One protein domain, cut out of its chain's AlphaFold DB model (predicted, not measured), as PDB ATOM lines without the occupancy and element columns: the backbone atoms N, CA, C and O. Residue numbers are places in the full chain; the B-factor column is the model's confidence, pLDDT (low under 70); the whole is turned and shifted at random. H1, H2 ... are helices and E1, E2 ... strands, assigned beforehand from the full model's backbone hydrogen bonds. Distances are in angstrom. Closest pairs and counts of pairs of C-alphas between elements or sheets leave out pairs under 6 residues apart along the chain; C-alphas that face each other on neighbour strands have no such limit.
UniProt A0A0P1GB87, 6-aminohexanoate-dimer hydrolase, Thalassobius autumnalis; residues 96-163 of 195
ATOM      1  N   ASN A  96     -45.182  18.029   4.305       97.50
ATOM      2  CA  ASN A  96     -45.233  18.575   2.954       97.50
ATOM      3  C   ASN A  96     -44.594  19.962   2.940       97.50
ATOM      4  O   ASN A  96     -44.918  20.800   3.781       97.50
ATOM      5  N   TYR A  97     -43.736  20.199   1.957       97.81
ATOM      6  CA  TYR A  97     -43.130  21.498   1.691       97.81
ATOM      7  C   TYR A  97     -43.446  21.910   0.252       97.81
ATOM      8  O   TYR A  97     -43.473  21.043  -0.631       97.81
ATOM      9  N   PRO A  98     -43.614  23.216  -0.014       97.75
ATOM     10  CA  PRO A  98     -43.638  23.716  -1.377       97.75
ATOM     11  C   PRO A  98     -42.259  23.543  -2.031       97.75
ATOM     12  O   PRO A  98     -41.276  23.143  -1.399       97.75
ATOM     13  N   SER A  99     -42.158  23.871  -3.321       98.00
ATOM     14  CA  SER A  99     -40.858  23.851  -4.005       98.00
ATOM     15  C   SER A  99     -39.840  24.745  -3.282       98.00
ATOM     16  O   SER A  99     -40.209  25.768  -2.712       98.00
ATOM     17  N   ALA A 100     -38.545  24.419  -3.334       97.81
ATOM     18  CA  ALA A 100     -37.524  25.182  -2.605       97.81
ATOM     19  C   ALA A 100     -37.529  26.695  -2.927       97.81
ATOM     20  O   ALA A 100     -37.323  27.522  -2.038       97.81
ATOM     21  N   ALA A 101     -37.802  27.069  -4.183       98.25
ATOM     22  CA  ALA A 101     -37.896  28.469  -4.604       98.25
ATOM     23  C   ALA A 101     -39.140  29.174  -4.033       98.25
ATOM     24  O   ALA A 101     -39.069  30.322  -3.585       98.25
ATOM     25  N   GLU A 102     -40.277  28.481  -4.020       98.31
ATOM     26  CA  GLU A 102     -41.512  28.981  -3.419       98.31
ATOM     27  C   GLU A 102     -41.379  29.088  -1.902       98.31
ATOM     28  O   GLU A 102     -41.707  30.128  -1.337       98.31
ATOM     29  N   PHE A 103     -40.799  28.077  -1.251       98.31
ATOM     30  CA  PHE A 103     -40.520  28.101   0.178       98.31
ATOM     31  C   PHE A 103     -39.641  29.297   0.547       98.31
ATOM     32  O   PHE A 103     -39.981  30.047   1.455       98.31
ATOM     33  N   ALA A 104     -38.560  29.550  -0.198       98.00
ATOM     34  CA  ALA A 104     -37.706  30.718   0.017       98.00
ATOM     35  C   ALA A 104     -38.465  32.053  -0.140       98.00
ATOM     36  O   ALA A 104     -38.214  32.994   0.618       98.00
ATOM     37  N   THR A 105     -39.411  32.122  -1.081       98.38
ATOM     38  CA  THR A 105     -40.256  33.305  -1.318       98.38
ATOM     39  C   THR A 105     -41.261  33.527  -0.185       98.38
ATOM     40  O   THR A 105     -41.344  34.633   0.354       98.38
ATOM     41  N   LEU A 106     -41.994  32.480   0.211       98.50
ATOM     42  CA  LEU A 106     -42.939  32.503   1.336       98.50
ATOM     43  C   LEU A 106     -42.232  32.919   2.619       98.50
ATOM     44  O   LEU A 106     -42.663  33.833   3.316       98.50
ATOM     45  N   ARG A 107     -41.084  32.294   2.867       98.19
ATOM     46  CA  ARG A 107     -40.205  32.570   3.988       98.19
ATOM     47  C   ARG A 107     -39.834  34.053   4.079       98.19
ATOM     48  O   ARG A 107     -40.019  34.644   5.138       98.19
ATOM     49  N   GLY A 108     -39.345  34.646   2.987       98.44
ATOM     50  CA  GLY A 108     -38.977  36.066   2.950       98.44
ATOM     51  C   GLY A 108     -40.182  37.004   3.071       98.44
ATOM     52  O   GLY A 108     -40.086  38.061   3.686       98.44
ATOM     53  N   THR A 109     -41.335  36.602   2.533       98.56
ATOM     54  CA  THR A 109     -42.584  37.370   2.647       98.56
ATOM     55  C   THR A 109     -43.087  37.393   4.092       98.56
ATOM     56  O   THR A 109     -43.510  38.442   4.568       98.56
ATOM     57  N   ILE A 110     -43.012  36.260   4.800       98.69
ATOM     58  CA  ILE A 110     -43.391  36.154   6.213       98.69
ATOM     59  C   ILE A 110     -42.414  36.938   7.091       98.69
ATOM     60  O   ILE A 110     -42.875  37.693   7.939       98.69
ATOM     61  N   ASP A 111     -41.098  36.834   6.859       98.62
ATOM     62  CA  ASP A 111     -40.088  37.627   7.584       98.62
ATOM     63  C   ASP A 111     -40.366  39.133   7.518       98.62
ATOM     64  O   ASP A 111     -40.189  39.834   8.512       98.62
ATOM     65  N   ALA A 112     -40.822  39.615   6.359       98.62
ATOM     66  CA  ALA A 112     -41.079  41.025   6.096       98.62
ATOM     67  C   ALA A 112     -42.418  41.545   6.654       98.62
ATOM     68  O   ALA A 112     -42.668  42.750   6.577       98.62
ATOM     69  N   LEU A 113     -43.287  40.681   7.197       98.50
ATOM     70  CA  LEU A 113     -44.539  41.118   7.822       98.50
ATOM     71  C   LEU A 113     -44.234  42.066   8.980       98.50
ATOM     72  O   LEU A 113     -43.417  41.747   9.836       98.50
ATOM     73  N   THR A 114     -44.912  43.209   9.033       98.25
ATOM     74  CA  THR A 114     -44.725  44.203  10.092       98.25
ATOM     75  C   THR A 114     -45.902  44.222  11.053       98.25
ATOM     76  O   THR A 114     -47.058  44.043  10.663       98.25
ATOM     77  N   PHE A 115     -45.611  44.449  12.329       97.69
ATOM     78  CA  PHE A 115     -46.621  44.610  13.368       97.69
ATOM     79  C   PHE A 115     -46.090  45.473  14.518       97.69
ATOM     80  O   PHE A 115     -44.883  45.649  14.683       97.69
ATOM     81  N   THR A 116     -47.001  46.004  15.331       97.44
ATOM     82  CA  THR A 116     -46.669  46.724  16.566       97.44
ATOM     83  C   THR A 116     -46.827  45.768  17.754       97.44
ATOM     84  O   THR A 116     -47.922  45.231  17.943       97.44
ATOM     85  N   PRO A 117     -45.769  45.496  18.542       94.69
ATOM     86  CA  PRO A 117     -45.870  44.620  19.708       94.69
ATOM     87  C   PRO A 117     -46.821  45.179  20.774       94.69
ATOM     88  O   PRO A 117     -46.910  46.385  20.966       94.69
ATOM     89  N   MET A 118     -47.468  44.307  21.553       90.69
ATOM     90  CA  MET A 118     -48.468  44.717  22.559       90.69
ATOM     91  C   MET A 118     -47.952  45.708  23.621       90.69
ATOM     92  O   MET A 118     -48.747  46.441  24.195       90.69
ATOM     93  N   ASN A 119     -46.642  45.728  23.885       87.56
ATOM     94  CA  ASN A 119     -46.017  46.557  24.922       87.56
ATOM     95  C   ASN A 119     -44.937  47.502  24.359       87.56
ATOM     96  O   ASN A 119     -44.014  47.878  25.080       87.56
ATOM     97  N   ASN A 120     -44.984  47.819  23.060       86.75
ATOM     98  CA  ASN A 120     -44.018  48.707  22.416       86.75
ATOM     99  C   ASN A 120     -44.676  49.453  21.250       86.75
ATOM    100  O   ASN A 120     -45.271  48.824  20.385       86.75
ATOM    101  N   ASP A 121     -44.511  50.773  21.193       91.19
ATOM    102  CA  ASP A 121     -45.067  51.608  20.122       91.19
ATOM    103  C   ASP A 121     -44.247  51.556  18.820       91.19
ATOM    104  O   ASP A 121     -44.704  52.019  17.776       91.19
ATOM    105  N   SER A 122     -43.034  50.998  18.862       95.25
ATOM    106  CA  SER A 122     -42.183  50.836  17.681       95.25
ATOM    107  C   SER A 122     -42.580  49.577  16.905       95.25
ATOM    108  O   SER A 122     -42.489  48.479  17.465       95.25
ATOM    109  N   PRO A 123     -42.991  49.697  15.627       97.00
ATOM    110  CA  PRO A 123     -43.204  48.537  14.773       97.00
ATOM    111  C   PRO A 123     -41.919  47.723  14.610       97.00
ATOM    112  O   PRO A 123     -40.820  48.278  14.642       97.00
ATOM    113  N   MET A 124     -42.072  46.424  14.383       97.81
ATOM    114  CA  MET A 124     -40.986  45.524  14.000       97.81
ATOM    115  C   MET A 124     -41.457  44.542  12.934       97.81
ATOM    116  O   MET A 124     -42.663  44.355  12.730       97.81
ATOM    117  N   THR A 125     -40.508  43.917  12.252       98.56
ATOM    118  CA  THR A 125     -40.784  42.798  11.356       98.56
ATOM    119  C   THR A 125     -40.996  41.498  12.140       98.56
ATOM    120  O   THR A 125     -40.616  41.367  13.309       98.56
ATOM    121  N   TRP A 126     -41.591  40.497  11.491       98.31
ATOM    122  CA  TRP A 126     -41.681  39.141  12.024       98.31
ATOM    123  C   TRP A 126     -40.301  38.587  12.362       98.31
ATOM    124  O   TRP A 126     -40.111  38.080  13.465       98.31
ATOM    125  N   GLU A 127     -39.325  38.740  11.463       98.38
ATOM    126  CA  GLU A 127     -37.956  38.274  11.697       98.38
ATOM    127  C   GLU A 127     -37.326  38.935  12.932       98.38
ATOM    128  O   GLU A 127     -36.792  38.241  13.800       98.38
ATOM    129  N   GLU A 128     -37.437  40.260  13.060       97.75
ATOM    130  CA  GLU A 128     -36.928  41.001  14.220       97.75
ATOM    131  C   GLU A 128     -37.543  40.492  15.525       97.75
ATOM    132  O   GLU A 128     -36.849  40.359  16.539       97.75
ATOM    133  N   SER A 129     -38.828  40.133  15.494       97.06
ATOM    134  CA  SER A 129     -39.521  39.596  16.661       97.06
ATOM    135  C   SER A 129     -38.953  38.261  17.143       97.06
ATOM    136  O   SER A 129     -38.930  38.020  18.351       97.06
ATOM    137  N   LEU A 130     -38.445  37.413  16.239       97.75
ATOM    138  CA  LEU A 130     -37.850  36.130  16.618       97.75
ATOM    139  C   LEU A 130     -36.584  36.354  17.450       97.75
ATOM    140  O   LEU A 130     -36.403  35.717  18.488       97.75
ATOM    141  N   TYR A 131     -35.752  37.320  17.063       96.88
ATOM    142  CA  TYR A 131     -34.568  37.689  17.839       96.88
ATOM    143  C   TYR A 131     -34.924  38.428  19.130       96.88
ATOM    144  O   TYR A 131     -34.339  38.146  20.176       96.88
ATOM    145  N   ALA A 132     -35.903  39.335  19.096       95.06
ATOM    146  CA  ALA A 132     -36.341  40.071  20.283       95.06
ATOM    147  C   ALA A 132     -36.873  39.149  21.397       95.06
ATOM    148  O   ALA A 132     -36.773  39.491  22.575       95.06
ATOM    149  N   ASN A 133     -37.404  37.978  21.029       94.69
ATOM    150  CA  ASN A 133     -37.959  36.989  21.953       94.69
ATOM    151  C   ASN A 133     -37.029  35.801  22.231       94.69
ATOM    152  O   ASN A 133     -37.454  34.867  22.908       94.69
ATOM    153  N   TYR A 134     -35.773  35.827  21.762       97.12
ATOM    154  CA  TYR A 134     -34.837  34.707  21.932       97.12
ATOM    155  C   TYR A 134     -35.424  33.386  21.399       97.12
ATOM    156  O   TYR A 134     -35.283  32.338  22.023       97.12
ATOM    157  N   THR A 135     -36.133  33.435  20.267       97.62
ATOM    158  CA  THR A 135     -36.727  32.246  19.653       97.62
ATOM    159  C   THR A 135     -35.626  31.284  19.224       97.62
ATOM    160  O   THR A 135     -34.724  31.682  18.494       97.62
ATOM    161  N   ASP A 136     -35.726  30.018  19.629       97.44
ATOM    162  CA  ASP A 136     -34.810  28.956  19.191       97.44
ATOM    163  C   ASP A 136     -35.376  28.160  18.004       97.44
ATOM    164  O   ASP A 136     -34.623  27.708  17.149       97.44
ATOM    165  N   GLY A 137     -36.704  28.031  17.894       97.12
ATOM    166  CA  GLY A 137     -37.368  27.352  16.780       97.12
ATOM    167  C   GLY A 137     -38.739  27.932  16.463       97.12
ATOM    168  O   GLY A 137     -39.493  28.289  17.367       97.12
ATOM    169  N   MET A 138     -39.072  28.008  15.177       97.94
ATOM    170  CA  MET A 138     -40.383  28.442  14.693       97.94
ATOM    171  C   MET A 138     -40.788  27.610  13.481       97.94
ATOM    172  O   MET A 138     -40.031  27.536  12.520       97.94
ATOM    173  N   LEU A 139     -41.996  27.049  13.512       97.75
ATOM    174  CA  LEU A 139     -42.585  26.277  12.420       97.75
ATOM    175  C   LEU A 139     -44.025  26.751  12.196       97.75
ATOM    176  O   LEU A 139     -44.822  26.764  13.134       97.75
ATOM    177  N   ILE A 140     -44.368  27.121  10.960       98.38
ATOM    178  CA  ILE A 140     -45.738  27.483  10.572       98.38
ATOM    179  C   ILE A 140     -46.234  26.479   9.541       98.38
ATOM    180  O   ILE A 140     -45.696  26.381   8.435       98.38
ATOM    181  N   ILE A 141     -47.302  25.772   9.906       98.31
ATOM    182  CA  ILE A 141     -48.021  24.857   9.023       98.31
ATOM    183  C   ILE A 141     -49.347  25.507   8.649       98.31
ATOM    184  O   ILE A 141     -50.147  25.854   9.519       98.31
ATOM    185  N   HIS A 142     -49.606  25.646   7.353       97.75
ATOM    186  CA  HIS A 142     -50.863  26.171   6.838       97.75
ATOM    187  C   HIS A 142     -51.425  25.199   5.803       97.75
ATOM    188  O   HIS A 142     -50.762  24.866   4.828       97.75
ATOM    189  N   LYS A 143     -52.648  24.710   6.043       96.69
ATOM    190  CA  LYS A 143     -53.341  23.735   5.176       96.69
ATOM    191  C   LYS A 143     -52.539  22.451   4.886       96.69
ATOM    192  O   LYS A 143     -52.683  21.858   3.826       96.69
ATOM    193  N   GLY A 144     -51.747  21.995   5.857       96.81
ATOM    194  CA  GLY A 144     -50.971  20.754   5.751       96.81
ATOM    195  C   GLY A 144     -49.614  20.897   5.055       96.81
ATOM    196  O   GLY A 144     -48.947  19.884   4.862       96.81
ATOM    197  N   GLU A 145     -49.198  22.121   4.718       97.69
ATOM    198  CA  GLU A 145     -47.876  22.432   4.168       97.69
ATOM    199  C   GLU A 145     -47.079  23.318   5.131       97.69
ATOM    200  O   GLU A 145     -47.626  24.231   5.760       97.69
ATOM    201  N   VAL A 146     -45.780  23.053   5.247       98.31
ATOM    202  CA  VAL A 146     -44.833  23.900   5.971       98.31
ATOM    203  C   VAL A 146     -44.516  25.109   5.101       98.31
ATOM    204  O   VAL A 146     -43.902  24.991   4.043       98.31
ATOM    205  N   VAL A 147     -44.938  26.290   5.550       98.44
ATOM    206  CA  VAL A 147     -44.769  27.554   4.806       98.44
ATOM    207  C   VAL A 147     -43.691  28.454   5.406       98.44
ATOM    208  O   VAL A 147     -43.269  29.421   4.774       98.44
ATOM    209  N   TYR A 148     -43.237  28.146   6.623       98.62
ATOM    210  CA  TYR A 148     -42.176  28.872   7.310       98.62
ATOM    211  C   TYR A 148     -41.487  27.987   8.341       98.62
ATOM    212  O   TYR A 148     -42.159  27.313   9.121       98.62
ATOM    213  N   GLU A 149     -40.159  28.054   8.388       98.06
ATOM    214  CA  GLU A 149     -39.353  27.309   9.351       98.06
ATOM    215  C   GLU A 149     -38.050  28.052   9.676       98.06
ATOM    216  O   GLU A 149     -37.373  28.567   8.777       98.06
ATOM    217  N   ARG A 150     -37.696  28.150  10.960       97.38
ATOM    218  CA  ARG A 150     -36.446  28.747  11.453       97.38
ATOM    219  C   ARG A 150     -35.927  28.002  12.666       97.38
ATOM    220  O   ARG A 150     -36.712  27.620  13.530       97.38
ATOM    221  N   TYR A 151     -34.604  27.952  12.764       97.38
ATOM    222  CA  TYR A 151     -33.872  27.454  13.918       97.38
ATOM    223  C   TYR A 151     -32.731  28.413  14.253       97.38
ATOM    224  O   TYR A 151     -32.064  28.924  13.350       97.38
ATOM    225  N   PHE A 152     -32.521  28.663  15.540       95.81
ATOM    226  CA  PHE A 152     -31.509  29.565  16.079       95.81
ATOM    227  C   PHE A 152     -30.922  28.984  17.374       95.81
ATOM    228  O   PHE A 152     -31.455  28.031  17.947       95.81
ATOM    229  N   GLY A 153     -29.843  29.593  17.876       93.19
ATOM    230  CA  GLY A 153     -29.289  29.241  19.182       93.19
ATOM    231  C   GLY A 153     -28.808  27.790  19.244       93.19
ATOM    232  O   GLY A 153     -28.000  27.348  18.426       93.19
ATOM    233  N   CYS A 154     -29.289  27.048  20.246       93.50
ATOM    234  CA  CYS A 154     -28.952  25.633  20.422       93.50
ATOM    235  C   CYS A 154     -29.811  24.669  19.594       93.50
ATOM    236  O   CYS A 154     -29.451  23.495  19.482       93.50
ATOM    237  N   LEU A 155     -30.942  25.120  19.043       96.69
ATOM    238  CA  LEU A 155     -31.895  24.225  18.395       96.69
ATOM    239  C   LEU A 155     -31.528  23.991  16.926       96.69
ATOM    240  O   LEU A 155     -31.099  24.891  16.207       96.69
ATOM    241  N   LYS A 156     -31.729  22.753  16.482       94.94
ATOM    242  CA  LYS A 156     -31.599  22.300  15.094       94.94
ATOM    243  C   LYS A 156     -32.898  21.625  14.668       94.94
ATOM    244  O   LYS A 156     -33.721  21.308  15.523       94.94
ATOM    245  N   GLU A 157     -33.029  21.355  13.374       94.19
ATOM    246  CA  GLU A 157     -34.183  20.663  12.783       94.19
ATOM    247  C   GLU A 157     -34.522  19.340  13.487       94.19
ATOM    248  O   GLU A 157     -35.679  19.061  13.786       94.19
ATOM    249  N   ASP A 158     -33.503  18.557  13.836       92.31
ATOM    250  CA  ASP A 158     -33.615  17.270  14.526       92.31
ATOM    251  C   ASP A 158     -33.377  17.360  16.048       92.31
ATOM    252  O   ASP A 158     -33.326  16.343  16.750       92.31
ATOM    253  N   GLY A 159     -33.222  18.579  16.572       92.81
ATOM    254  CA  GLY A 159     -32.948  18.843  17.977       92.81
ATOM    255  C   GLY A 159     -34.181  18.681  18.871       92.81
ATOM    256  O   GLY A 159     -35.328  18.774  18.436       92.81
ATOM    257  N   LYS A 160     -33.948  18.466  20.169       94.38
ATOM    258  CA  LYS A 160     -35.003  18.476  21.194       94.38
ATOM    259  C   LYS A 160     -34.936  19.783  21.967       94.38
ATOM    260  O   LYS A 160     -33.852  20.268  22.258       94.38
ATOM    261  N   HIS A 161     -36.095  20.312  22.337       96.75
ATOM    262  CA  HIS A 161     -36.216  21.509  23.159       96.75
ATOM    263  C   HIS A 161     -37.213  21.256  24.288       96.75
ATOM    264  O   HIS A 161     -38.242  20.606  24.093       96.75
ATOM    265  N   ALA A 162     -36.941  21.784  25.475       96.12
ATOM    266  CA  ALA A 162     -37.895  21.767  26.569       96.12
ATOM    267  C   ALA A 162     -39.137  22.600  26.208       96.12
ATOM    268  O   ALA A 162     -39.041  23.799  25.967       96.12
ATOM    269  N   ILE A 163     -40.317  21.979  26.202       95.94
ATOM    270  CA  ILE A 163     -41.588  22.656  25.871       95.94
ATOM    271  C   ILE A 163     -42.321  23.199  27.110       95.94
ATOM    272  O   ILE A 163     -43.436  23.714  27.025       95.94
TER     273      ILE A 163
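Overview. This is residues 96 to 163 of the 195 residues of the protein "6-aminohexanoate-dimer hydrolase" of Thalassobius autumnalis (UniProt A0A0P1GB87). A two-stranded antiparallel hairpin, E1 and E2, has the longer helix H1 packed on its strand E2, while the short helix H2 sits by the last residues of H1. Between the helices the long loop of residues 112 to 125 reaches out to one end of the longest axis, and after E2 residues 152 to 163 make a looping tail with no named element. The printed part has 68 residues, with two named helices and two named strands in the order H1, H2, E1, E2; the class is mixed, helices and strands, with 32 residues, under half, in named elements. It is only just loose, close to compact, with a radius of gyration of the C-alphas of 13.3 A and spans of 37 by 28 by 19 A.

Along the chain. E1 is residues 137 to 142, 16.8 A long from first to last C-alpha, and E2 is residues 145 to 151, 17.8 A long, ending at C-alpha 151 (-33.872, 27.454, 13.918). H1 is residues 100 to 111, 16.3 A long, and begins at C-alpha 100 (-37.524, 25.182, -2.605). H2 is residues 126 to 132, 9.9 A long.

Arrangement. E1 and E2 are a hairpin, antiparallel at 172 degrees, with N 140 and O 148 within hydrogen-bond range at 2.9 A. The closest C-alphas of H1 and E2 are those of Arg 107 and Tyr 148, 5.3 A. H1 and E1 are apart, as are H2 and E2. H1 and H2 only just touch, with 3 pairs of C-alphas within 8 A, through residues 110 to 111 of H1 alone; the closest C-alphas, of Asp 111 and Glu 127, are 4.7 A apart. They run the same way at a steep tilt of 64 degrees. Every O i to N i+4 pair is within hydrogen-bond range in H1, and 2 of 3 in H2.

Size, cuts and confidence. The two C-alphas farthest apart are those of Asn 96 and Asp 121, 37.2 A. The link H1 to H2 is long, with residues 114 to 115 paired antiparallel with residues 124 to 125; the other two are tight. The printed part has no cut, and no printed residue is under 70 in pLDDT.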